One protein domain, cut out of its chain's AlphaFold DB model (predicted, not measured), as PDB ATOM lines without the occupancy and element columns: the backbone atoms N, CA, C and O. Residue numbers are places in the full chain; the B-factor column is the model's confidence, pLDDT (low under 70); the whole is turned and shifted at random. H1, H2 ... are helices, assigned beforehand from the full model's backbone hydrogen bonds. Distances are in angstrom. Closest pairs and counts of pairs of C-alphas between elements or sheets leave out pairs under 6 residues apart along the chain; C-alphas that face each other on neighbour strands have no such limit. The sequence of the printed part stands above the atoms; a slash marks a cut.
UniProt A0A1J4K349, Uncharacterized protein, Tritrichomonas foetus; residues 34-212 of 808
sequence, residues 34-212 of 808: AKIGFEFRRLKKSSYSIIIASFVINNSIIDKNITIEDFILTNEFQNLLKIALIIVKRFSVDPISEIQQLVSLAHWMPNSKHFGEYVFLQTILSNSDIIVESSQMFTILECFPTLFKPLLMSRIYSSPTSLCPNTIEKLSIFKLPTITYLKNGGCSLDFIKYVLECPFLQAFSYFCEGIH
ATOM      1  N   ALA A  34     -51.189 -22.399 -33.315       85.56
ATOM      2  CA  ALA A  34     -52.198 -21.912 -34.251       85.56
ATOM      3  C   ALA A  34     -51.947 -20.437 -34.592       85.56
ATOM      4  O   ALA A  34     -51.923 -20.068 -35.773       85.56
ATOM      5  N   LYS A  35     -51.655 -19.617 -33.575       84.62
ATOM      6  CA  LYS A  35     -51.246 -18.216 -33.736       84.62
ATOM      7  C   LYS A  35     -49.968 -18.082 -34.559       84.62
ATOM      8  O   LYS A  35     -49.935 -17.307 -35.517       84.62
ATOM      9  N   ILE A  36     -48.950 -18.890 -34.251       86.81
ATOM     10  CA  ILE A  36     -47.701 -18.943 -35.024       86.81
ATOM     11  C   ILE A  36     -47.989 -19.266 -36.497       86.81
ATOM     12  O   ILE A  36     -47.543 -18.553 -37.396       86.81
ATOM     13  N   GLY A  37     -48.769 -20.318 -36.759       83.56
ATOM     14  CA  GLY A  37     -49.102 -20.749 -38.115       83.56
ATOM     15  C   GLY A  37     -49.866 -19.695 -38.921       83.56
ATOM     16  O   GLY A  37     -49.627 -19.555 -40.123       83.56
ATOM     17  N   PHE A  38     -50.760 -18.937 -38.282       84.81
ATOM     18  CA  PHE A  38     -51.507 -17.857 -38.926       84.81
ATOM     19  C   PHE A  38     -50.610 -16.673 -39.304       84.81
ATOM     20  O   PHE A  38     -50.630 -16.232 -40.456       84.81
ATOM     21  N   GLU A  39     -49.783 -16.195 -38.375       81.94
ATOM     22  CA  GLU A  39     -48.898 -15.056 -38.631       81.94
ATOM     23  C   GLU A  39     -47.782 -15.404 -39.624       81.94
ATOM     24  O   GLU A  39     -47.432 -14.600 -40.490       81.94
ATOM     25  N   PHE A  40     -47.287 -16.643 -39.621       82.94
ATOM     26  CA  PHE A  40     -46.262 -17.069 -40.577       82.94
ATOM     27  C   PHE A  40     -46.757 -17.134 -42.023       82.94
ATOM     28  O   PHE A  40     -45.971 -16.904 -42.942       82.94
ATOM     29  N   ARG A  41     -48.057 -17.360 -42.261       79.69
ATOM     30  CA  ARG A  41     -48.642 -17.265 -43.615       79.69
ATOM     31  C   ARG A  41     -48.600 -15.843 -44.178       79.69
ATOM     32  O   ARG A  41     -48.659 -15.677 -45.393       79.69
ATOM     33  N   ARG A  42     -48.507 -14.829 -43.312       79.50
ATOM     34  CA  ARG A  42     -48.466 -13.407 -43.686       79.50
ATOM     35  C   ARG A  42     -47.049 -12.899 -43.948       79.50
ATOM     36  O   ARG A  42     -46.895 -11.828 -44.537       79.50
ATOM     37  N   LEU A  43     -46.021 -13.658 -43.559       84.44
ATOM     38  CA  LEU A  43     -44.628 -13.298 -43.807       84.44
ATOM     39  C   LEU A  43     -44.328 -13.307 -45.311       84.44
ATOM     40  O   LEU A  43     -44.415 -14.331 -45.992       84.44
ATOM     41  N   LYS A  44     -43.931 -12.146 -45.833       79.81
ATOM     42  CA  LYS A  44     -43.366 -12.007 -47.181       79.81
ATOM     43  C   LYS A  44     -41.857 -12.241 -47.126       79.81
ATOM     44  O   LYS A  44     -41.251 -12.121 -46.065       79.81
ATOM     45  N   LYS A  45     -41.235 -12.572 -48.262       78.62
ATOM     46  CA  LYS A  45     -39.771 -12.692 -48.343       78.62
ATOM     47  C   LYS A  45     -39.148 -11.298 -48.201       78.62
ATOM     48  O   LYS A  45     -39.334 -10.466 -49.082       78.62
ATOM     49  N   SER A  46     -38.489 -11.041 -47.072       74.56
ATOM     50  CA  SER A  46     -37.852  -9.766 -46.714       74.56
ATOM     51  C   SER A  46     -36.642 -10.017 -45.804       74.56
ATOM     52  O   SER A  46     -36.553 -11.087 -45.206       74.56
ATOM     53  N   SER A  47     -35.749  -9.033 -45.652       68.00
ATOM     54  CA  SER A  47     -34.557  -9.126 -44.788       68.00
ATOM     55  C   SER A  47     -34.866  -9.267 -43.292       68.00
ATOM     56  O   SER A  47     -33.974  -9.584 -42.521       68.00
ATOM     57  N   TYR A  48     -36.118  -9.056 -42.871       82.25
ATOM     58  CA  TYR A  48     -36.523  -9.088 -41.461       82.25
ATOM     59  C   TYR A  48     -37.477 -10.238 -41.126       82.25
ATOM     60  O   TYR A  48     -37.979 -10.324 -40.008       82.25
ATOM     61  N   SER A  49     -37.751 -11.138 -42.074       87.75
ATOM     62  CA  SER A  49     -38.765 -12.184 -41.889       87.75
ATOM     63  C   SER A  49     -38.428 -13.139 -40.738       87.75
ATOM     64  O   SER A  49     -39.338 -13.592 -40.051       87.75
ATOM     65  N   ILE A  50     -37.140 -13.399 -40.485       90.81
ATOM     66  CA  ILE A  50     -36.673 -14.227 -39.361       90.81
ATOM     67  C   ILE A  50     -36.823 -13.492 -38.021       90.81
ATOM     68  O   ILE A  50     -37.319 -14.079 -37.063       90.81
ATOM     69  N   ILE A  51     -36.500 -12.196 -37.962       88.38
ATOM     70  CA  ILE A  51     -36.731 -11.361 -36.770       88.38
ATOM     71  C   ILE A  51     -38.217 -11.321 -36.406       88.38
ATOM     72  O   ILE A  51     -38.594 -11.545 -35.259       88.38
ATOM     73  N   ILE A  52     -39.074 -11.030 -37.386       88.56
ATOM     74  CA  ILE A  52     -40.519 -10.940 -37.156       88.56
ATOM     75  C   ILE A  52     -41.042 -12.302 -36.694       88.56
ATOM     76  O   ILE A  52     -41.854 -12.371 -35.773       88.56
ATOM     77  N   ALA A  53     -40.537 -13.390 -37.283       90.12
ATOM     78  CA  ALA A  53     -40.898 -14.731 -36.857       90.12
ATOM     79  C   ALA A  53     -40.481 -15.016 -35.406       90.12
ATOM     80  O   ALA A  53     -41.273 -15.570 -34.646       90.12
ATOM     81  N   SER A  54     -39.279 -14.593 -35.008       91.44
ATOM     82  CA  SER A  54     -38.790 -14.684 -33.629       91.44
ATOM     83  C   SER A  54     -39.730 -13.986 -32.644       91.44
ATOM     84  O   SER A  54     -40.206 -14.586 -31.678       91.44
ATOM     85  N   PHE A  55     -40.099 -12.741 -32.949       88.75
ATOM     86  CA  PHE A  55     -41.010 -11.961 -32.119       88.75
ATOM     87  C   PHE A  55     -42.395 -12.614 -31.995       88.75
ATOM     88  O   PHE A  55     -42.982 -12.644 -30.912       88.75
ATOM     89  N   VAL A  56     -42.925 -13.176 -33.086       89.62
ATOM     90  CA  VAL A  56     -44.202 -13.906 -33.075       89.62
ATOM     91  C   VAL A  56     -44.132 -15.131 -32.162       89.62
ATOM     92  O   VAL A  56     -45.076 -15.361 -31.404       89.62
ATOM     93  N   ILE A  57     -43.032 -15.890 -32.187       90.06
ATOM     94  CA  ILE A  57     -42.826 -17.044 -31.299       90.06
ATOM     95  C   ILE A  57     -42.857 -16.598 -29.838       90.06
ATOM     96  O   ILE A  57     -43.637 -17.139 -29.057       90.06
ATOM     97  N   ASN A  58     -42.085 -15.570 -29.483       89.06
ATOM     98  CA  ASN A  58     -42.014 -15.064 -28.109       89.06
ATOM     99  C   ASN A  58     -43.377 -14.614 -27.568       89.06
ATOM    100  O   ASN A  58     -43.707 -14.868 -26.412       89.06
ATOM    101  N   ASN A  59     -44.207 -14.007 -28.420       87.31
ATOM    102  CA  ASN A  59     -45.561 -13.565 -28.069       87.31
ATOM    103  C   ASN A  59     -46.629 -14.668 -28.147       87.31
ATOM    104  O   ASN A  59     -47.812 -14.392 -27.919       87.31
ATOM    105  N   SER A  60     -46.251 -15.889 -28.520       87.50
ATOM    106  CA  SER A  60     -47.148 -17.048 -28.589       87.50
ATOM    107  C   SER A  60     -46.942 -18.012 -27.417       87.50
ATOM    108  O   SER A  60     -47.597 -19.049 -27.363       87.50
ATOM    109  N   ILE A  61     -46.056 -17.675 -26.475       86.38
ATOM    110  CA  ILE A  61     -45.828 -18.446 -25.251       86.38
ATOM    111  C   ILE A  61     -46.950 -18.148 -24.256       86.38
ATOM    112  O   ILE A  61     -47.171 -16.993 -23.885       86.38
ATOM    113  N   ILE A  62     -47.640 -19.202 -23.824       84.69
ATOM    114  CA  ILE A  62     -48.779 -19.111 -22.905       84.69
ATOM    115  C   ILE A  62     -48.285 -18.985 -21.459       84.69
ATOM    116  O   ILE A  62     -48.718 -18.094 -20.726       84.69
ATOM    117  N   ASP A  63     -47.321 -19.821 -21.064       83.50
ATOM    118  CA  ASP A  63     -46.712 -19.757 -19.737       83.50
ATOM    119  C   ASP A  63     -45.646 -18.655 -19.674       83.50
ATOM    120  O   ASP A  63     -44.580 -18.748 -20.282       83.50
ATOM    121  N   LYS A  64     -45.897 -17.605 -18.887       76.44
ATOM    122  CA  LYS A  64     -44.970 -16.478 -18.714       76.44
ATOM    123  C   LYS A  64     -43.811 -16.746 -17.748       76.44
ATOM    124  O   LYS A  64     -42.880 -15.948 -17.728       76.44
ATOM    125  N   ASN A  65     -43.771 -17.886 -17.064       83.56
ATOM    126  CA  ASN A  65     -42.723 -18.213 -16.092       83.56
ATOM    127  C   ASN A  65     -41.725 -19.271 -16.582       83.56
ATOM    128  O   ASN A  65     -40.651 -19.376 -16.002       83.56
ATOM    129  N   ILE A  66     -42.025 -20.001 -17.667       86.31
ATOM    130  CA  ILE A  66     -41.078 -20.991 -18.212       86.31
ATOM    131  C   ILE A  66     -39.738 -20.352 -18.619       86.31
ATOM    132  O   ILE A  66     -39.733 -19.306 -19.286       86.31
ATOM    133  N   THR A  67     -38.631 -20.984 -18.216       87.19
ATOM    134  CA  THR A  67     -37.248 -20.609 -18.560       87.19
ATOM    135  C   THR A  67     -36.802 -21.251 -19.881       87.19
ATOM    136  O   THR A  67     -37.465 -22.151 -20.402       87.19
ATOM    137  N   ILE A  68     -35.686 -20.786 -20.455       86.00
ATOM    138  CA  ILE A  68     -35.120 -21.370 -21.686       86.00
ATOM    139  C   ILE A  68     -34.685 -22.818 -21.439       86.00
ATOM    140  O   ILE A  68     -34.980 -23.695 -22.249       86.00
ATOM    141  N   GLU A  69     -34.043 -23.069 -20.302       86.88
ATOM    142  CA  GLU A  69     -33.561 -24.374 -19.858       86.88
ATOM    143  C   GLU A  69     -34.696 -25.400 -19.776       86.88
ATOM    144  O   GLU A  69     -34.575 -26.497 -20.324       86.88
ATOM    145  N   ASP A  70     -35.814 -25.022 -19.153       86.31
ATOM    146  CA  ASP A  70     -36.969 -25.907 -18.986       86.31
ATOM    147  C   ASP A  70     -37.666 -26.178 -20.325       86.31
ATOM    148  O   ASP A  70     -38.094 -27.300 -20.605       86.31
ATOM    149  N   PHE A  71     -37.755 -25.165 -21.190       87.31
ATOM    150  CA  PHE A  71     -38.440 -25.285 -22.474       87.31
ATOM    151  C   PHE A  71     -37.729 -26.212 -23.460       87.31
ATOM    152  O   PHE A  71     -38.396 -26.940 -24.194       87.31
ATOM    153  N   ILE A  72     -36.394 -26.226 -23.490       87.69
ATOM    154  CA  ILE A  72     -35.614 -27.063 -24.423       87.69
ATOM    155  C   ILE A  72     -35.922 -28.561 -24.246       87.69
ATOM    156  O   ILE A  72     -35.803 -29.342 -25.193       87.69
ATOM    157  N   LEU A  73     -36.356 -28.968 -23.051       85.50
ATOM    158  CA  LEU A  73     -36.697 -30.353 -22.720       85.50
ATOM    159  C   LEU A  73     -38.107 -30.765 -23.179       85.50
ATOM    160  O   LEU A  73     -38.501 -31.920 -23.007       85.50
ATOM    161  N   THR A  74     -38.875 -29.844 -23.760       88.75
ATOM    162  CA  THR A  74     -40.277 -30.060 -24.142       88.75
ATOM    163  C   THR A  74     -40.418 -30.603 -25.568       88.75
ATOM    164  O   THR A  74     -39.561 -30.403 -26.435       88.75
ATOM    165  N   ASN A  75     -41.537 -31.278 -25.857       86.12
ATOM    166  CA  ASN A  75     -41.841 -31.749 -27.216       86.12
ATOM    167  C   ASN A  75     -42.190 -30.579 -28.154       86.12
ATOM    168  O   ASN A  75     -41.961 -30.630 -29.364       86.12
ATOM    169  N   GLU A  76     -42.727 -29.507 -27.586       88.50
ATOM    170  CA  GLU A  76     -43.087 -28.256 -28.234       88.50
ATOM    171  C   GLU A  76     -41.850 -27.584 -28.835       88.50
ATOM    172  O   GLU A  76     -41.888 -27.150 -29.987       88.50
ATOM    173  N   PHE A  77     -40.723 -27.587 -28.122       91.19
ATOM    174  CA  PHE A  77     -39.454 -27.086 -28.644       91.19
ATOM    175  C   PHE A  77     -38.991 -27.831 -29.905       91.19
ATOM    176  O   PHE A  77     -38.591 -27.202 -30.886       91.19
ATOM    177  N   GLN A  78     -39.127 -29.161 -29.944       88.69
ATOM    178  CA  GLN A  78     -38.785 -29.953 -31.136       88.69
ATOM    179  C   GLN A  78     -39.671 -29.606 -32.338       88.69
ATOM    180  O   GLN A  78     -39.200 -29.539 -33.477       88.69
ATOM    181  N   ASN A  79     -40.960 -29.358 -32.102       88.62
ATOM    182  CA  ASN A  79     -41.872 -28.904 -33.150       88.62
ATOM    183  C   ASN A  79     -41.518 -27.493 -33.631       88.62
ATOM    184  O   ASN A  79     -41.530 -27.228 -34.834       88.62
ATOM    185  N   LEU A  80     -41.134 -26.613 -32.711       91.25
ATOM    186  CA  LEU A  80     -40.724 -25.254 -33.022       91.25
ATOM    187  C   LEU A  80     -39.428 -25.212 -33.845       91.25
ATOM    188  O   LEU A  80     -39.368 -24.474 -34.825       91.25
ATOM    189  N   LEU A  81     -38.442 -26.062 -33.538       90.69
ATOM    190  CA  LEU A  81     -37.221 -26.213 -34.341       90.69
ATOM    191  C   LEU A  81     -37.524 -26.636 -35.785       90.69
ATOM    192  O   LEU A  81     -36.946 -26.093 -36.726       90.69
ATOM    193  N   LYS A  82     -38.465 -27.569 -35.996       90.00
ATOM    194  CA  LYS A  82     -38.887 -27.976 -37.353       90.00
ATOM    195  C   LYS A  82     -39.501 -26.809 -38.125       90.00
ATOM    196  O   LYS A  82     -39.210 -26.632 -39.307       90.00
ATOM    197  N   ILE A  83     -40.337 -26.013 -37.460       89.06
ATOM    198  CA  ILE A  83     -40.957 -24.827 -38.056       89.06
ATOM    199  C   ILE A  83     -39.885 -23.781 -38.388       89.06
ATOM    200  O   ILE A  83     -39.846 -23.278 -39.513       89.06
ATOM    201  N   ALA A  84     -38.983 -23.500 -37.447       92.44
ATOM    202  CA  ALA A  84     -37.878 -22.572 -37.641       92.44
ATOM    203  C   ALA A  84     -36.979 -22.999 -38.807       92.44
ATOM    204  O   ALA A  84     -36.650 -22.168 -39.648       92.44
ATOM    205  N   LEU A  85     -36.672 -24.292 -38.947       91.00
ATOM    206  CA  LEU A  85     -35.900 -24.826 -40.074       91.00
ATOM    207  C   LEU A  85     -36.550 -24.528 -41.427       91.00
ATOM    208  O   LEU A  85     -35.862 -24.136 -42.371       91.00
ATOM    209  N   ILE A  86     -37.867 -24.705 -41.540       89.25
ATOM    210  CA  ILE A  86     -38.605 -24.393 -42.771       89.25
ATOM    211  C   ILE A  86     -38.506 -22.895 -43.086       89.25
ATOM    212  O   ILE A  86     -38.306 -22.513 -44.240       89.25
ATOM    213  N   ILE A  87     -38.619 -22.048 -42.064       89.00
ATOM    214  CA  ILE A  87     -38.570 -20.588 -42.201       89.00
ATOM    215  C   ILE A  87     -37.178 -20.130 -42.608       89.00
ATOM    216  O   ILE A  87     -37.060 -19.394 -43.584       89.00
ATOM    217  N   VAL A  88     -36.135 -20.613 -41.933       89.94
ATOM    218  CA  VAL A  88     -34.738 -20.328 -42.278       89.94
ATOM    219  C   VAL A  88     -34.474 -20.745 -43.724       89.94
ATOM    220  O   VAL A  88     -34.060 -19.915 -44.521       89.94
ATOM    221  N   LYS A  89     -34.837 -21.967 -44.139       87.12
ATOM    222  CA  LYS A  89     -34.648 -22.416 -45.535       87.12
ATOM    223  C   LYS A  89     -35.354 -21.542 -46.573       87.12
ATOM    224  O   LYS A  89     -34.893 -21.440 -47.706       87.12
ATOM    225  N   ARG A  90     -36.504 -20.965 -46.225       86.31
ATOM    226  CA  ARG A  90     -37.325 -20.182 -47.156       86.31
ATOM    227  C   ARG A  90     -36.922 -18.709 -47.215       86.31
ATOM    228  O   ARG A  90     -37.049 -18.089 -48.275       86.31
ATOM    229  N   PHE A  91     -36.516 -18.145 -46.082       87.62
ATOM    230  CA  PHE A  91     -36.394 -16.703 -45.893       87.62
ATOM    231  C   PHE A  91     -34.993 -16.232 -45.520       87.62
ATOM    232  O   PHE A  91     -34.753 -15.037 -45.659       87.62
ATOM    233  N   SER A  92     -34.093 -17.126 -45.104       86.56
ATOM    234  CA  SER A  92     -32.702 -16.766 -44.844       86.56
ATOM    235  C   SER A  92     -32.007 -16.395 -46.151       86.56
ATOM    236  O   SER A  92     -32.087 -17.136 -47.138       86.56
ATOM    237  N   VAL A  93     -31.379 -15.222 -46.176       83.62
ATOM    238  CA  VAL A  93     -30.616 -14.716 -47.330       83.62
ATOM    239  C   VAL A  93     -29.157 -14.493 -46.946       83.62
ATOM    240  O   VAL A  93     -28.278 -14.792 -47.751       83.62
ATOM    241  N   ASP A  94     -28.907 -14.024 -45.723       86.69
ATOM    242  CA  ASP A  94     -27.569 -13.870 -45.155       86.69
ATOM    243  C   ASP A  94     -27.575 -14.319 -43.682       86.69
ATOM    244  O   ASP A  94     -27.944 -13.544 -42.791       86.69
ATOM    245  N   PRO A  95     -27.144 -15.562 -43.409       85.44
ATOM    246  CA  PRO A  95     -27.128 -16.113 -42.062       85.44
ATOM    247  C   PRO A  95     -26.290 -15.312 -41.057       85.44
ATOM    248  O   PRO A  95     -26.623 -15.297 -39.874       85.44
ATOM    249  N   ILE A  96     -25.211 -14.647 -41.494       84.94
ATOM    250  CA  ILE A  96     -24.324 -13.895 -40.592       84.94
ATOM    251  C   ILE A  96     -25.020 -12.609 -40.141       84.94
ATOM    252  O   ILE A  96     -25.075 -12.321 -38.943       84.94
ATOM    253  N   SER A  97     -25.609 -11.864 -41.081       86.81
ATOM    254  CA  SER A  97     -26.400 -10.674 -40.747       86.81
ATOM    255  C   SER A  97     -27.611 -11.027 -39.874       86.81
ATOM    256  O   SER A  97     -27.918 -10.312 -38.921       86.81
ATOM    257  N   GLU A  98     -28.261 -12.163 -40.131       88.94
ATOM    258  CA  GLU A  98     -29.395 -12.645 -39.335       88.94
ATOM    259  C   GLU A  98     -28.996 -13.002 -37.898       88.94
ATOM    260  O   GLU A  98     -29.714 -12.641 -36.965       88.94
ATOM    261  N   ILE A  99     -27.836 -13.639 -37.693       88.94
ATOM    262  CA  ILE A  99     -27.283 -13.880 -36.351       88.94
ATOM    263  C   ILE A  99     -27.083 -12.553 -35.616       88.94
ATOM    264  O   ILE A  99     -27.563 -12.400 -34.493       88.94
ATOM    265  N   GLN A 100     -26.417 -11.579 -36.245       87.31
ATOM    266  CA  GLN A 100     -26.159 -10.272 -35.629       87.31
ATOM    267  C   GLN A 100     -27.461  -9.570 -35.234       87.31
ATOM    268  O   GLN A 100     -27.579  -9.034 -34.132       87.31
ATOM    269  N   GLN A 101     -28.459  -9.609 -36.115       88.44
ATOM    270  CA  GLN A 101     -29.760  -9.004 -35.873       88.44
ATOM    271  C   GLN A 101     -30.501  -9.685 -34.714       88.44
ATOM    272  O   GLN A 101     -30.970  -8.996 -33.808       88.44
ATOM    273  N   LEU A 102     -30.562 -11.019 -34.688       90.62
ATOM    274  CA  LEU A 102     -31.210 -11.772 -33.606       90.62
ATOM    275  C   LEU A 102     -30.535 -11.531 -32.250       90.62
ATOM    276  O   LEU A 102     -31.216 -11.293 -31.255       90.62
ATOM    277  N   VAL A 103     -29.202 -11.527 -32.214       88.00
ATOM    278  CA  VAL A 103     -28.428 -11.240 -30.997       88.00
ATOM    279  C   VAL A 103     -28.659  -9.805 -30.518       88.00
ATOM    280  O   VAL A 103     -28.867  -9.580 -29.327       88.00
ATOM    281  N   SER A 104     -28.685  -8.832 -31.435       85.44
ATOM    282  CA  SER A 104     -28.935  -7.430 -31.081       85.44
ATOM    283  C   SER A 104     -30.305  -7.230 -30.424       85.44
ATOM    284  O   SER A 104     -30.426  -6.469 -29.468       85.44
ATOM    285  N   LEU A 105     -31.325  -7.962 -30.879       83.25
ATOM    286  CA  LEU A 105     -32.669  -7.909 -30.307       83.25
ATOM    287  C   LEU A 105     -32.737  -8.557 -28.930       83.25
ATOM    288  O   LEU A 105     -33.390  -8.016 -28.037       83.25
ATOM    289  N   ALA A 106     -32.036  -9.678 -28.751       83.44
ATOM    290  CA  ALA A 106     -31.948 -10.348 -27.463       83.44
ATOM    291  C   ALA A 106     -31.361  -9.418 -26.390       83.44
ATOM    292  O   ALA A 106     -31.901  -9.289 -25.297       83.44
ATOM    293  N   HIS A 107     -30.311  -8.680 -26.745       76.31
ATOM    294  CA  HIS A 107     -29.641  -7.765 -25.828       76.31
ATOM    295  C   HIS A 107     -30.520  -6.587 -25.360       76.31
ATOM    296  O   HIS A 107     -30.373  -6.109 -24.238       76.31
ATOM    297  N   TRP A 108     -31.444  -6.098 -26.195       75.81
ATOM    298  CA  TRP A 108     -32.214  -4.879 -25.907       75.81
ATOM    299  C   TRP A 108     -33.475  -5.103 -25.062       75.81
ATOM    300  O   TRP A 108     -34.047  -4.129 -24.569       75.81
ATOM    301  N   MET A 109     -33.934  -6.344 -24.879       74.06
ATOM    302  CA  MET A 109     -35.196  -6.632 -24.182       74.06
ATOM    303  C   MET A 109     -34.995  -7.495 -22.919       74.06
ATOM    304  O   MET A 109     -35.469  -8.627 -22.876       74.06
ATOM    305  N   PRO A 110     -34.387  -6.950 -21.846       61.09
ATOM    306  CA  PRO A 110     -33.938  -7.710 -20.668       61.09
ATOM    307  C   PRO A 110     -35.045  -8.432 -19.881       61.09
ATOM    308  O   PRO A 110     -34.753  -9.337 -19.109       61.09
ATOM    309  N   ASN A 111     -36.313  -8.054 -20.077       65.81
ATOM    310  CA  ASN A 111     -37.474  -8.676 -19.426       65.81
ATOM    311  C   ASN A 111     -38.324  -9.522 -20.390       65.81
ATOM    312  O   ASN A 111     -39.436  -9.923 -20.039       65.81
ATOM    313  N   SER A 112     -37.859  -9.736 -21.624       69.75
ATOM    314  CA  SER A 112     -38.591 -10.514 -22.616       69.75
ATOM    315  C   SER A 112     -38.109 -11.957 -22.668       69.75
ATOM    316  O   SER A 112     -36.973 -12.298 -22.351       69.75
ATOM    317  N   LYS A 113     -39.023 -12.828 -23.068       78.62
ATOM    318  CA  LYS A 113     -38.746 -14.225 -23.357       78.62
ATOM    319  C   LYS A 113     -38.076 -14.307 -24.724       78.62
ATOM    320  O   LYS A 113     -38.695 -13.877 -25.685       78.62
ATOM    321  N   HIS A 114     -36.866 -14.861 -24.808       87.38
ATOM    322  CA  HIS A 114     -36.046 -14.884 -26.031       87.38
ATOM    323  C   HIS A 114     -36.005 -16.251 -26.737       87.38
ATOM    324  O   HIS A 114     -34.977 -16.686 -27.257       87.38
ATOM    325  N   PHE A 115     -37.114 -16.988 -26.712       88.19
ATOM    326  CA  PHE A 115     -37.176 -18.348 -27.254       88.19
ATOM    327  C   PHE A 115     -37.131 -18.367 -28.779       88.19
ATOM    328  O   PHE A 115     -36.533 -19.263 -29.363       88.19
ATOM    329  N   GLY A 116     -37.754 -17.383 -29.423       90.81
ATOM    330  CA  GLY A 116     -37.687 -17.177 -30.859       90.81
ATOM    331  C   GLY A 116     -36.247 -16.957 -31.302       90.81
ATOM    332  O   GLY A 116     -35.773 -17.679 -32.180       90.81
ATOM    333  N   GLU A 117     -35.530 -16.035 -30.649       92.25
ATOM    334  CA  GLU A 117     -34.147 -15.719 -30.999       92.25
ATOM    335  C   GLU A 117     -33.284 -16.952 -30.766       92.25
ATOM    336  O   GLU A 117     -32.527 -17.338 -31.651       92.25
ATOM    337  N   TYR A 118     -33.474 -17.626 -29.629       91.81
ATOM    338  CA  TYR A 118     -32.783 -18.865 -29.292       91.81
ATOM    339  C   TYR A 118     -32.975 -19.958 -30.356       91.81
ATOM    340  O   TYR A 118     -32.000 -20.507 -30.867       91.81
ATOM    341  N   VAL A 119     -34.220 -20.263 -30.736       91.81
ATOM    342  CA  VAL A 119     -34.550 -21.334 -31.693       91.81
ATOM    343  C   VAL A 119     -34.021 -21.011 -33.087       91.81
ATOM    344  O   VAL A 119     -33.491 -21.896 -33.768       91.81
ATOM    345  N   PHE A 120     -34.151 -19.760 -33.535       93.25
ATOM    346  CA  PHE A 120     -33.634 -19.352 -34.838       93.25
ATOM    347  C   PHE A 120     -32.109 -19.337 -34.861       93.25
ATOM    348  O   PHE A 120     -31.531 -19.891 -35.796       93.25
ATOM    349  N   LEU A 121     -31.454 -18.811 -33.821       91.56
ATOM    350  CA  LEU A 121     -30.001 -18.880 -33.686       91.56
ATOM    351  C   LEU A 121     -29.523 -20.328 -33.694       91.56
ATOM    352  O   LEU A 121     -28.625 -20.657 -34.457       91.56
ATOM    353  N   GLN A 122     -30.154 -21.221 -32.934       89.69
ATOM    354  CA  GLN A 122     -29.811 -22.640 -32.942       89.69
ATOM    355  C   GLN A 122     -29.973 -23.276 -34.321       89.69
ATOM    356  O   GLN A 122     -29.111 -24.036 -34.761       89.69
ATOM    357  N   THR A 123     -31.065 -22.958 -35.016       89.69
ATOM    358  CA  THR A 123     -31.342 -23.479 -36.358       89.69
ATOM    359  C   THR A 123     -30.292 -23.001 -37.355       89.69
ATOM    360  O   THR A 123     -29.758 -23.812 -38.109       89.69
ATOM    361  N   ILE A 124     -29.949 -21.712 -37.339       89.00
ATOM    362  CA  ILE A 124     -28.928 -21.140 -38.220       89.00
ATOM    363  C   ILE A 124     -27.554 -21.734 -37.880       89.00
ATOM    364  O   ILE A 124     -26.887 -22.299 -38.743       89.00
ATOM    365  N   LEU A 125     -27.161 -21.699 -36.606       86.38
ATOM    366  CA  LEU A 125     -25.853 -22.152 -36.123       86.38
ATOM    367  C   LEU A 125     -25.646 -23.672 -36.218       86.38
ATOM    368  O   LEU A 125     -24.504 -24.135 -36.150       86.38
ATOM    369  N   SER A 126     -26.712 -24.452 -36.418       82.50
ATOM    370  CA  SER A 126     -26.616 -25.885 -36.719       82.50
ATOM    371  C   SER A 126     -25.919 -26.177 -38.055       82.50
ATOM    372  O   SER A 126     -25.402 -27.276 -38.242       82.50
ATOM    373  N   ASN A 127     -25.845 -25.194 -38.961       82.31
ATOM    374  CA  ASN A 127     -25.065 -25.302 -40.185       82.31
ATOM    375  C   ASN A 127     -23.563 -25.114 -39.891       82.31
ATOM    376  O   ASN A 127     -23.135 -24.049 -39.443       82.31
ATOM    377  N   SER A 128     -22.767 -26.151 -40.162       72.12
ATOM    378  CA  SER A 128     -21.316 -26.190 -39.929       72.12
ATOM    379  C   SER A 128     -20.505 -25.254 -40.823       72.12
ATOM    380  O   SER A 128     -19.341 -25.001 -40.519       72.12
ATOM    381  N   ASP A 129     -21.102 -24.756 -41.905       78.88
ATOM    382  CA  ASP A 129     -20.406 -23.958 -42.920       78.88
ATOM    383  C   ASP A 129     -20.411 -22.458 -42.587       78.88
ATOM    384  O   ASP A 129     -19.694 -21.670 -43.200       78.88
ATOM    385  N   ILE A 130     -21.206 -22.046 -41.595       81.88
ATOM    386  CA  ILE A 130     -21.284 -20.652 -41.156       81.88
ATOM    387  C   ILE A 130     -20.111 -20.346 -40.226       81.88
ATOM    388  O   ILE A 130     -20.032 -20.884 -39.116       81.88
ATOM    389  N   ILE A 131     -19.245 -19.433 -40.660       80.56
ATOM    390  CA  ILE A 131     -18.136 -18.900 -39.864       80.56
ATOM    391  C   ILE A 131     -18.690 -17.821 -38.935       80.56
ATOM    392  O   ILE A 131     -19.217 -16.813 -39.400       80.56
ATOM    393  N   VAL A 132     -18.577 -18.039 -37.624       78.62
ATOM    394  CA  VAL A 132     -19.013 -17.068 -36.614       78.62
ATOM    395  C   VAL A 132     -17.782 -16.420 -36.003       78.62
ATOM    396  O   VAL A 132     -16.893 -17.105 -35.496       78.62
ATOM    397  N   GLU A 133     -17.720 -15.094 -36.050       76.00
ATOM    398  CA  GLU A 133     -16.617 -14.349 -35.447       76.00
ATOM    399  C   GLU A 133     -16.598 -14.540 -33.927       76.00
ATOM    400  O   GLU A 133     -17.645 -14.620 -33.280       76.00
ATOM    401  N   SER A 134     -15.405 -14.556 -33.323       73.00
ATOM    402  CA  SER A 134     -15.271 -14.760 -31.876       73.00
ATOM    403  C   SER A 134     -16.059 -13.725 -31.063       73.00
ATOM    404  O   SER A 134     -16.664 -14.090 -30.063       73.00
ATOM    405  N   SER A 135     -16.114 -12.464 -31.510       76.25
ATOM    406  CA  SER A 135     -16.919 -11.394 -30.896       76.25
ATOM    407  C   SER A 135     -18.407 -11.751 -30.829       76.25
ATOM    408  O   SER A 135     -19.017 -11.646 -29.770       76.25
ATOM    409  N   GLN A 136     -18.973 -12.247 -31.930       79.44
ATOM    410  CA  GLN A 136     -20.374 -12.662 -32.011       79.44
ATOM    411  C   GLN A 136     -20.631 -13.904 -31.154       79.44
ATOM    412  O   GLN A 136     -21.660 -13.985 -30.490       79.44
ATOM    413  N   MET A 137     -19.679 -14.842 -31.108       78.56
ATOM    414  CA  MET A 137     -19.754 -16.009 -30.226       78.56
ATOM    415  C   MET A 137     -19.825 -15.615 -28.747       78.56
ATOM    416  O   MET A 137     -20.588 -16.234 -28.009       78.56
ATOM    417  N   PHE A 138     -19.086 -14.587 -28.311       77.25
ATOM    418  CA  PHE A 138     -19.226 -14.062 -26.948       77.25
ATOM    419  C   PHE A 138     -20.580 -13.428 -26.708       77.25
ATOM    420  O   PHE A 138     -21.195 -13.711 -25.690       77.25
ATOM    421  N   THR A 139     -21.077 -12.611 -27.633       80.19
ATOM    422  CA  THR A 139     -22.384 -11.976 -27.438       80.19
ATOM    423  C   THR A 139     -23.508 -13.017 -27.407       80.19
ATOM    424  O   THR A 139     -24.409 -12.929 -26.578       80.19
ATOM    425  N   ILE A 140     -23.428 -14.056 -28.248       85.25
ATOM    426  CA  ILE A 140     -24.333 -15.213 -28.190       85.25
ATOM    427  C   ILE A 140     -24.195 -15.923 -26.844       85.25
ATOM    428  O   ILE A 140     -25.204 -16.299 -26.264       85.25
ATOM    429  N   LEU A 141     -22.976 -16.107 -26.338       81.25
ATOM    430  CA  LEU A 141     -22.732 -16.739 -25.045       81.25
ATOM    431  C   LEU A 141     -23.319 -15.931 -23.876       81.25
ATOM    432  O   LEU A 141     -23.900 -16.518 -22.967       81.25
ATOM    433  N   GLU A 142     -23.174 -14.609 -23.902       81.12
ATOM    434  CA  GLU A 142     -23.723 -13.700 -22.893       81.12
ATOM    435  C   GLU A 142     -25.255 -13.708 -22.904       81.12
ATOM    436  O   GLU A 142     -25.875 -13.723 -21.844       81.12
ATOM    437  N   CYS A 143     -25.867 -13.735 -24.092       81.88
ATOM    438  CA  CYS A 143     -27.326 -13.718 -24.234       81.88
ATOM    439  C   CYS A 143     -27.962 -15.111 -24.058       81.88
ATOM    440  O   CYS A 143     -29.071 -15.226 -23.544       81.88
ATOM    441  N   PHE A 144     -27.278 -16.171 -24.496       86.62
ATOM    442  CA  PHE A 144     -27.789 -17.543 -24.606       86.62
ATOM    443  C   PHE A 144     -26.739 -18.584 -24.182       86.62
ATOM    444  O   PHE A 144     -26.278 -19.391 -25.002       86.62
ATOM    445  N   PRO A 145     -26.370 -18.638 -22.892       79.12
ATOM    446  CA  PRO A 145     -25.313 -19.530 -22.412       79.12
ATOM    447  C   PRO A 145     -25.608 -21.017 -22.675       79.12
ATOM    448  O   PRO A 145     -24.699 -21.804 -22.949       79.12
ATOM    449  N   THR A 146     -26.885 -21.407 -22.673       80.81
ATOM    450  CA  THR A 146     -27.342 -22.779 -22.950       80.81
ATOM    451  C   THR A 146     -27.085 -23.239 -24.384       80.81
ATOM    452  O   THR A 146     -26.940 -24.438 -24.622       80.81
ATOM    453  N   LEU A 147     -26.991 -22.316 -25.350       82.19
ATOM    454  CA  LEU A 147     -26.739 -22.639 -26.758       82.19
ATOM    455  C   LEU A 147     -25.266 -22.964 -27.024       82.19
ATOM    456  O   LEU A 147     -24.936 -23.768 -27.899       82.19
ATOM    457  N   PHE A 148     -24.373 -22.336 -26.262       78.25
ATOM    458  CA  PHE A 148     -22.951 -22.333 -26.561       78.25
ATOM    459  C   PHE A 148     -22.300 -23.701 -26.357       78.25
ATOM    460  O   PHE A 148     -21.505 -24.135 -27.186       78.25
ATOM    461  N   LYS A 149     -22.647 -24.423 -25.283       75.31
ATOM    462  CA  LYS A 149     -22.036 -25.728 -24.977       75.31
ATOM    463  C   LYS A 149     -22.286 -26.778 -26.082       75.31
ATOM    464  O   LYS A 149     -21.305 -27.359 -26.555       75.31
ATOM    465  N   PRO A 150     -23.533 -27.022 -26.539       74.50
ATOM    466  CA  PRO A 150     -23.796 -27.930 -27.660       74.50
ATOM    467  C   PRO A 150     -23.129 -27.486 -28.966       74.50
ATOM    468  O   PRO A 150     -22.573 -28.315 -29.688       74.50
ATOM    469  N   LEU A 151     -23.147 -26.180 -29.247       79.56
ATOM    470  CA  LEU A 151     -22.545 -25.587 -30.439       79.56
ATOM    471  C   LEU A 151     -21.027 -25.804 -30.480       79.56
ATOM    472  O   LEU A 151     -20.493 -26.280 -31.481       79.56
ATOM    473  N   LEU A 152     -20.354 -25.495 -29.371       78.00
ATOM    474  CA  LEU A 152     -18.917 -25.651 -29.194       78.00
ATOM    475  C   LEU A 152     -18.491 -27.103 -29.411       78.00
ATOM    476  O   LEU A 152     -17.604 -27.371 -30.220       78.00
ATOM    477  N   MET A 153     -19.135 -28.032 -28.697       74.19
ATOM    478  CA  MET A 153     -18.800 -29.454 -28.770       74.19
ATOM    479  C   MET A 153     -19.044 -29.987 -30.180       74.19
ATOM    480  O   MET A 153     -18.155 -30.596 -30.767       74.19
ATOM    481  N   SER A 154     -20.201 -29.687 -30.778       76.38
ATOM    482  CA  SER A 154     -20.497 -30.096 -32.153       76.38
ATOM    483  C   SER A 154     -19.427 -29.610 -33.134       76.38
ATOM    484  O   SER A 154     -18.886 -30.405 -33.903       76.38
ATOM    485  N   ARG A 155     -19.065 -28.323 -33.092       80.06
ATOM    486  CA  ARG A 155     -18.186 -27.706 -34.095       80.06
ATOM    487  C   ARG A 155     -16.705 -28.026 -33.893       80.06
ATOM    488  O   ARG A 155     -16.050 -28.327 -34.885       80.06
ATOM    489  N   ILE A 156     -16.183 -28.085 -32.663       78.06
ATOM    490  CA  ILE A 156     -14.786 -28.511 -32.413       78.06
ATOM    491  C   ILE A 156     -14.520 -29.915 -32.983       78.06
ATOM    492  O   ILE A 156     -13.454 -30.177 -33.544       78.06
ATOM    493  N   TYR A 157     -15.507 -30.810 -32.881       80.00
ATOM    494  CA  TYR A 157     -15.400 -32.188 -33.356       80.00
ATOM    495  C   TYR A 157     -15.923 -32.406 -34.780       80.00
ATOM    496  O   TYR A 157     -15.854 -33.532 -35.270       80.00
ATOM    497  N   SER A 158     -16.441 -31.396 -35.486       82.75
ATOM    498  CA  SER A 158     -16.956 -31.544 -36.863       82.75
ATOM    499  C   SER A 158     -16.318 -30.589 -37.868       82.75
ATOM    500  O   SER A 158     -15.862 -31.056 -38.908       82.75
ATOM    501  N   SER A 159     -16.239 -29.301 -37.539       83.50
ATOM    502  CA  SER A 159     -15.751 -28.217 -38.394       83.50
ATOM    503  C   SER A 159     -15.180 -27.089 -37.514       83.50
ATOM    504  O   SER A 159     -15.847 -26.078 -37.276       83.50
ATOM    505  N   PRO A 160     -13.965 -27.245 -36.951       81.56
ATOM    506  CA  PRO A 160     -13.412 -26.281 -35.994       81.56
ATOM    507  C   PRO A 160     -13.091 -24.916 -36.627       81.56
ATOM    508  O   PRO A 160     -13.076 -23.905 -35.929       81.56
ATOM    509  N   THR A 161     -12.912 -24.867 -37.949       81.50
ATOM    510  CA  THR A 161     -12.746 -23.634 -38.741       81.50
ATOM    511  C   THR A 161     -13.954 -22.701 -38.669       81.50
ATOM    512  O   THR A 161     -13.824 -21.506 -38.889       81.50
ATOM    513  N   SER A 162     -15.132 -23.226 -38.325       78.44
ATOM    514  CA  SER A 162     -16.347 -22.425 -38.132       78.44
ATOM    515  C   SER A 162     -16.377 -21.651 -36.803       78.44
ATOM    516  O   SER A 162     -17.248 -20.802 -36.614       78.44
ATOM    517  N   LEU A 163     -15.460 -21.966 -35.877       77.12
ATOM    518  CA  LEU A 163     -15.306 -21.327 -34.562       77.12
ATOM    519  C   LEU A 163     -13.993 -20.544 -34.426       77.12
ATOM    520  O   LEU A 163     -13.889 -19.641 -33.598       77.12
ATOM    521  N   CYS A 164     -12.974 -20.948 -35.182       77.06
ATOM    522  CA  CYS A 164     -11.611 -20.452 -35.076       77.06
ATOM    523  C   CYS A 164     -11.271 -19.620 -36.319       77.06
ATOM    524  O   CYS A 164     -11.442 -20.128 -37.426       77.06
ATOM    525  N   PRO A 165     -10.755 -18.386 -36.168       74.31
ATOM    526  CA  PRO A 165     -10.332 -17.560 -37.300       74.31
ATOM    527  C   PRO A 165      -9.315 -18.245 -38.220       74.31
ATOM    528  O   PRO A 165      -9.319 -18.023 -39.428       74.31
ATOM    529  N   ASN A 166      -8.455 -19.093 -37.650       82.56
ATOM    530  CA  ASN A 166      -7.476 -19.864 -38.400       82.56
ATOM    531  C   ASN A 166      -7.943 -21.308 -38.596       82.56
ATOM    532  O   ASN A 166      -8.510 -21.936 -37.698       82.56
ATOM    533  N   THR A 167      -7.599 -21.872 -39.752       78.81
ATOM    534  CA  THR A 167      -7.825 -23.284 -40.056       78.81
ATOM    535  C   THR A 167      -7.040 -24.182 -39.100       78.81
ATOM    536  O   THR A 167      -5.811 -24.133 -39.069       78.81
ATOM    537  N   ILE A 168      -7.741 -25.036 -38.351       83.94
ATOM    538  CA  ILE A 168      -7.147 -26.054 -37.471       83.94
ATOM    539  C   ILE A 168      -7.738 -27.430 -37.752       83.94
ATOM    540  O   ILE A 168      -8.869 -27.556 -38.218       83.94
ATOM    541  N   GLU A 169      -6.965 -28.473 -37.463       84.12
ATOM    542  CA  GLU A 169      -7.414 -29.849 -37.651       84.12
ATOM    543  C   GLU A 169      -8.561 -30.197 -36.704       84.12
ATOM    544  O   GLU A 169      -8.585 -29.793 -35.541       84.12
ATOM    545  N   LYS A 170      -9.506 -30.997 -37.183       84.88
ATOM    546  CA  LYS A 170     -10.585 -31.546 -36.364       84.88
ATOM    547  C   LYS A 170     -10.026 -32.460 -35.272       84.88
ATOM    548  O   LYS A 170      -9.240 -33.365 -35.550       84.88
ATOM    549  N   LEU A 171     -10.480 -32.265 -34.032       83.44
ATOM    550  CA  LEU A 171     -10.149 -33.178 -32.939       83.44
ATOM    551  C   LEU A 171     -10.917 -34.495 -33.086       83.44
ATOM    552  O   LEU A 171     -12.065 -34.528 -33.533       83.44
ATOM    553  N   SER A 172     -10.291 -35.600 -32.677       81.00
ATOM    554  CA  SER A 172     -11.018 -36.854 -32.487       81.00
ATOM    555  C   SER A 172     -11.948 -36.735 -31.278       81.00
ATOM    556  O   SER A 172     -11.645 -36.012 -30.333       81.00
ATOM    557  N   ILE A 173     -13.051 -37.485 -31.284       70.88
ATOM    558  CA  ILE A 173     -14.142 -37.410 -30.288       70.88
ATOM    559  C   ILE A 173     -13.652 -37.604 -28.833       70.88
ATOM    560  O   ILE A 173     -14.290 -37.140 -27.896       70.88
ATOM    561  N   PHE A 174     -12.487 -38.229 -28.635       72.81
ATOM    562  CA  PHE A 174     -11.889 -38.477 -27.318       72.81
ATOM    563  C   PHE A 174     -10.708 -37.557 -26.970       72.81
ATOM    564  O   PHE A 174     -10.117 -37.695 -25.901       72.81
ATOM    565  N   LYS A 175     -10.325 -36.628 -27.856       79.12
ATOM    566  CA  LYS A 175      -9.283 -35.633 -27.576       79.12
ATOM    567  C   LYS A 175      -9.919 -34.339 -27.076       79.12
ATOM    568  O   LYS A 175     -10.774 -33.755 -27.737       79.12
ATOM    569  N   LEU A 176      -9.480 -33.877 -25.909       79.25
ATOM    570  CA  LEU A 176      -9.883 -32.579 -25.369       79.25
ATOM    571  C   LEU A 176      -9.108 -31.445 -26.064       79.25
ATOM    572  O   LEU A 176      -7.922 -31.621 -26.373       79.25
ATOM    573  N   PRO A 177      -9.737 -30.280 -26.301       81.81
ATOM    574  CA  PRO A 177      -9.034 -29.114 -26.821       81.81
ATOM    575  C   PRO A 177      -7.981 -28.635 -25.816       81.81
ATOM    576  O   PRO A 177      -8.248 -28.517 -24.622       81.81
ATOM    577  N   THR A 178      -6.767 -28.358 -26.296       83.94
ATOM    578  CA  THR A 178      -5.678 -27.801 -25.476       83.94
ATOM    579  C   THR A 178      -5.543 -26.297 -25.697       83.94
ATOM    580  O   THR A 178      -5.955 -25.775 -26.733       83.94
ATOM    581  N   ILE A 179      -4.899 -25.592 -24.757       86.25
ATOM    582  CA  ILE A 179      -4.573 -24.162 -24.916       86.25
ATOM    583  C   ILE A 179      -3.823 -23.928 -26.234       86.25
ATOM    584  O   ILE A 179      -4.154 -23.009 -26.976       86.25
ATOM    585  N   THR A 180      -2.829 -24.766 -26.540       87.12
ATOM    586  CA  THR A 180      -2.017 -24.645 -27.759       87.12
ATOM    587  C   THR A 180      -2.857 -24.837 -29.018       87.12
ATOM    588  O   THR A 180      -2.736 -24.052 -29.952       87.12
ATOM    589  N   TYR A 181      -3.749 -25.831 -29.025       88.31
ATOM    590  CA  TYR A 181      -4.661 -26.082 -30.140       88.31
ATOM    591  C   TYR A 181      -5.549 -24.864 -30.440       88.31
ATOM    592  O   TYR A 181      -5.608 -24.404 -31.578       88.31
ATOM    593  N   LEU A 182      -6.167 -24.282 -29.408       85.31
ATOM    594  CA  LEU A 182      -7.056 -23.125 -29.558       85.31
ATOM    595  C   LEU A 182      -6.295 -21.835 -29.912       85.31
ATOM    596  O   LEU A 182      -6.778 -21.037 -30.715       85.31
ATOM    597  N   LYS A 183      -5.083 -21.640 -29.368       86.19
ATOM    598  CA  LYS A 183      -4.199 -20.520 -29.742       86.19
ATOM    599  C   LYS A 183      -3.792 -20.583 -31.210       86.19
ATOM    600  O   LYS A 183      -3.836 -19.562 -31.887       86.19
ATOM    601  N   ASN A 184      -3.440 -21.767 -31.712       86.38
ATOM    602  CA  ASN A 184      -3.120 -21.957 -33.130       86.38
ATOM    603  C   ASN A 184      -4.336 -21.650 -34.022       86.38
ATOM    604  O   ASN A 184      -4.178 -21.097 -35.109       86.38
ATOM    605  N   GLY A 185      -5.545 -21.911 -33.515       82.81
ATOM    606  CA  GLY A 185      -6.811 -21.506 -34.127       82.81
ATOM    607  C   GLY A 185      -7.079 -20.003 -34.153       82.81
ATOM    608  O   GLY A 185      -8.062 -19.588 -34.754       82.81
ATOM    609  N   GLY A 186      -6.239 -19.169 -33.535       82.38
ATOM    610  CA  GLY A 186      -6.456 -17.723 -33.481       82.38
ATOM    611  C   GLY A 186      -7.589 -17.310 -32.538       82.38
ATOM    612  O   GLY A 186      -8.113 -16.207 -32.659       82.38
ATOM    613  N   CYS A 187      -7.988 -18.179 -31.604       82.12
ATOM    614  CA  CYS A 187      -9.013 -17.858 -30.613       82.12
ATOM    615  C   CYS A 187      -8.534 -16.770 -29.638       82.12
ATOM    616  O   CYS A 187      -7.376 -16.774 -29.211       82.12
ATOM    617  N   SER A 188      -9.442 -15.886 -29.212       80.62
ATOM    618  CA  SER A 188      -9.146 -14.920 -28.148       80.62
ATOM    619  C   SER A 188      -8.949 -15.616 -26.791       80.62
ATOM    620  O   SER A 188      -9.441 -16.724 -26.562       80.62
ATOM    621  N   LEU A 189      -8.236 -14.967 -25.864       81.38
ATOM    622  CA  LEU A 189      -7.960 -15.524 -24.531       81.38
ATOM    623  C   LEU A 189      -9.236 -15.837 -23.742       81.38
ATOM    624  O   LEU A 189      -9.305 -16.882 -23.099       81.38
ATOM    625  N   ASP A 190     -10.247 -14.976 -23.831       75.06
ATOM    626  CA  ASP A 190     -11.523 -15.179 -23.143       75.06
ATOM    627  C   ASP A 190     -12.266 -16.410 -23.687       75.06
ATOM    628  O   ASP A 190     -12.903 -17.147 -22.934       75.06
ATOM    629  N   PHE A 191     -12.105 -16.707 -24.982       75.88
ATOM    630  CA  PHE A 191     -12.789 -17.808 -25.652       75.88
ATOM    631  C   PHE A 191     -12.073 -19.091 -25.276       75.88
ATOM    632  O   PHE A 191     -12.700 -20.055 -24.858       75.88
ATOM    633  N   ILE A 192     -10.737 -19.066 -25.304       82.44
ATOM    634  CA  ILE A 192      -9.893 -20.152 -24.802       82.44
ATOM    635  C   ILE A 192     -10.267 -20.499 -23.358       82.44
ATOM    636  O   ILE A 192     -10.455 -21.674 -23.048       82.44
ATOM    637  N   LYS A 193     -10.392 -19.497 -22.480       81.62
ATOM    638  CA  LYS A 193     -10.759 -19.708 -21.075       81.62
ATOM    639  C   LYS A 193     -12.109 -20.411 -20.964       81.62
ATOM    640  O   LYS A 193     -12.192 -21.448 -20.311       81.62
ATOM    641  N   TYR A 194     -13.123 -19.901 -21.655       75.88
ATOM    642  CA  TYR A 194     -14.470 -20.457 -21.603       75.88
ATOM    643  C   TYR A 194     -14.548 -21.885 -22.182       75.88
ATOM    644  O   TYR A 194     -15.165 -22.780 -21.600       75.88
ATOM    645  N   VAL A 195     -13.857 -22.138 -23.299       76.81
ATOM    646  CA  VAL A 195     -13.792 -23.457 -23.951       76.81
ATOM    647  C   VAL A 195     -13.121 -24.510 -23.072       76.81
ATOM    648  O   VAL A 195     -13.496 -25.676 -23.144       76.81
ATOM    649  N   LEU A 196     -12.150 -24.126 -22.241       80.12
ATOM    650  CA  LEU A 196     -11.481 -25.036 -21.306       80.12
ATOM    651  C   LEU A 196     -12.262 -25.216 -20.001       80.12
ATOM    652  O   LEU A 196     -12.251 -26.301 -19.419       80.12
ATOM    653  N   GLU A 197     -12.962 -24.175 -19.555       81.00
ATOM    654  CA  GLU A 197     -13.786 -24.204 -18.351       81.00
ATOM    655  C   GLU A 197     -14.967 -25.170 -18.495       81.00
ATOM    656  O   GLU A 197     -15.227 -25.962 -17.594       81.00
ATOM    657  N   CYS A 198     -15.634 -25.190 -19.650       72.50
ATOM    658  CA  CYS A 198     -16.794 -26.050 -19.886       72.50
ATOM    659  C   CYS A 198     -16.530 -27.569 -19.688       72.50
ATOM    660  O   CYS A 198     -17.232 -28.195 -18.883       72.50
ATOM    661  N   PRO A 199     -15.534 -28.200 -20.349       71.06
ATOM    662  CA  PRO A 199     -15.217 -29.612 -20.138       71.06
ATOM    663  C   PRO A 199     -14.636 -29.876 -18.745       71.06
ATOM    664  O   PRO A 199     -14.888 -30.943 -18.188       71.06
ATOM    665  N   PHE A 200     -13.913 -28.918 -18.151       75.69
ATOM    666  CA  PHE A 200     -13.435 -29.040 -16.775       75.69
ATOM    667  C   PHE A 200     -14.596 -29.091 -15.780       75.69
ATOM    668  O   PHE A 200     -14.651 -30.010 -14.970       75.69
ATOM    669  N   LEU A 201     -15.552 -28.161 -15.863       71.62
ATOM    670  CA  LEU A 201     -16.735 -28.141 -15.003       71.62
ATOM    671  C   LEU A 201     -17.581 -29.402 -15.181       71.62
ATOM    672  O   LEU A 201     -18.116 -29.918 -14.204       71.62
ATOM    673  N   GLN A 202     -17.675 -29.933 -16.401       69.75
ATOM    674  CA  GLN A 202     -18.374 -31.191 -16.650       69.75
ATOM    675  C   GLN A 202     -17.643 -32.390 -16.039       69.75
ATOM    676  O   GLN A 202     -18.277 -33.193 -15.359       69.75
ATOM    677  N   ALA A 203     -16.327 -32.503 -16.230       70.31
ATOM    678  CA  ALA A 203     -15.527 -33.560 -15.614       70.31
ATOM    679  C   ALA A 203     -15.545 -33.460 -14.081       70.31
ATOM    680  O   ALA A 203     -15.637 -34.472 -13.396       70.31
ATOM    681  N   PHE A 204     -15.514 -32.241 -13.546       72.75
ATOM    682  CA  PHE A 204     -15.618 -31.957 -12.122       72.75
ATOM    683  C   PHE A 204     -16.989 -32.335 -11.561       72.75
ATOM    684  O   PHE A 204     -17.056 -32.984 -10.524       72.75
ATOM    685  N   SER A 205     -18.075 -31.964 -12.247       68.38
ATOM    686  CA  SER A 205     -19.442 -32.312 -11.838       68.38
ATOM    687  C   SER A 205     -19.642 -33.823 -11.874       68.38
ATOM    688  O   SER A 205     -20.081 -34.399 -10.887       68.38
ATOM    689  N   TYR A 206     -19.188 -34.478 -12.947       72.00
ATOM    690  CA  TYR A 206     -19.199 -35.935 -13.062       72.00
ATOM    691  C   TYR A 206     -18.364 -36.608 -11.966       72.00
ATOM    692  O   TYR A 206     -18.788 -37.596 -11.378       72.00
ATOM    693  N   PHE A 207     -17.192 -36.060 -11.637       72.06
ATOM    694  CA  PHE A 207     -16.386 -36.547 -10.522       72.06
ATOM    695  C   PHE A 207     -17.103 -36.359  -9.177       72.06
ATOM    696  O   PHE A 207     -17.055 -37.257  -8.345       72.06
ATOM    697  N   CYS A 208     -17.795 -35.236  -8.961       70.56
ATOM    698  CA  CYS A 208     -18.565 -34.978  -7.739       70.56
ATOM    699  C   CYS A 208     -19.790 -35.893  -7.607       70.56
ATOM    700  O   CYS A 208     -20.100 -36.332  -6.507       70.56
ATOM    701  N   GLU A 209     -20.472 -36.212  -8.705       71.12
ATOM    702  CA  GLU A 209     -21.539 -37.222  -8.722       71.12
ATOM    703  C   GLU A 209     -20.959 -38.623  -8.478       71.12
ATOM    704  O   GLU A 209     -21.475 -39.421  -7.696       71.12
ATOM    705  N   GLY A 210     -19.824 -38.896  -9.116       70.62
ATOM    706  CA  GLY A 210     -19.143 -40.175  -9.103       70.62
ATOM    707  C   GLY A 210     -18.421 -40.519  -7.803       70.62
ATOM    708  O   GLY A 210     -18.271 -41.696  -7.494       70.62
ATOM    709  N   ILE A 211     -18.016 -39.533  -6.999       71.81
ATOM    710  CA  ILE A 211     -17.315 -39.763  -5.725       71.81
ATOM    711  C   ILE A 211     -18.181 -40.511  -4.699       71.81
ATOM    712  O   ILE A 211     -17.662 -41.100  -3.752       71.81
ATOM    713  N   HIS A 212     -19.500 -40.509  -4.908       70.00
ATOM    714  CA  HIS A 212     -20.477 -41.262  -4.127       70.00
ATOM    715  C   HIS A 212     -20.853 -42.612  -4.763       70.00
ATOM    716  O   HIS A 212     -21.548 -43.408  -4.132       70.00
TER     717      HIS A 212
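What this domain is: This is residues 34 to 212 of the 808 residues of an uncharacterized protein of Tritrichomonas foetus (UniProt A0A1J4K349). Four helical hairpins, H1 with H2, H5 with H6, H7 with H8 and H9 with H10, follow one another from end to end of the domain, with H6 near the middle and H4 packed on H2 and H6. At the far end from H1, residues 201 to 212 stick out, of which 201 to 210 belong to H10. The printed part has 179 residues, with ten named helices, H1 to H10 in chain order, no named strand, and the class all helix. It is compact, with a radius of gyration of the C-alphas of 17.5 A, and spans 50 by 42 by 27 A.

Where its parts are: Find C-alpha 34 at (-52.198, -21.912, -34.251), where H1 begins and runs to residue 40. Next come H2, residues 49 to 58, and the small H3, residues 68 to 72. H4, residues 75 to 91, is 24.6 A long, and H5, residues 95 to 108, is 20.3 A. Look for H6 at residues 115 to 125, beginning at (-37.176, -18.348, -27.254), then H7 at 134 to 143 and H8 at 145 to 156. H9 holds residues 179 to 184. H10, the longest, runs 31.2 A from residue 189 to C-alpha 210 at (-19.143, -40.175, -9.103).

How they stand to each other: Start at Ile 36 of H1 and Ile 57 of H2, whose C-alphas, the closest of this hairpin, are 6.4 A apart. H2, H5, H6, H7 and H8 form a bundle, a group of helices joined by touching. In it H2 touches H6 at a steep tilt of 42 degrees, closest at the C-alphas of Ser 54 and Gly 116, 3.9 A. H4 touches H6 at a steep tilt of 59 degrees, closest at the C-alphas of Ala 84 and Phe 120, 6.0 A. H3 is close to H4 but not clearly touching, the closest C-alphas being those of Phe 71 and Phe 77, 6.5 A. H5 touches H7, closest at the C-alphas of Val 103 and Ile 140, 6.4 A. H6 and H8 only just touch, with 3 pairs of C-alphas within 8 A, closest at Gln 122 and Leu 147, 6.9 A. H10 touches H9 with residues 192 to 196 alone, closest at the C-alphas of Leu 182 and Ile 192, 6.3 A. Every O i to N i+4 pair is within hydrogen-bond range in H1 to H7 and H9; H8 has 6 of 8 and H10 17 of 18.

The domain as a whole: The C-alphas of Lys 44 and His 212, the two farthest apart, are 56.9 A from each other. The printed part has no cut. The link from H8 to H9, residues 157 to 178, is long. Mean pLDDT of the printed part is 82.2, and residues 47, 110 to 112, 202 and 205 are under 70.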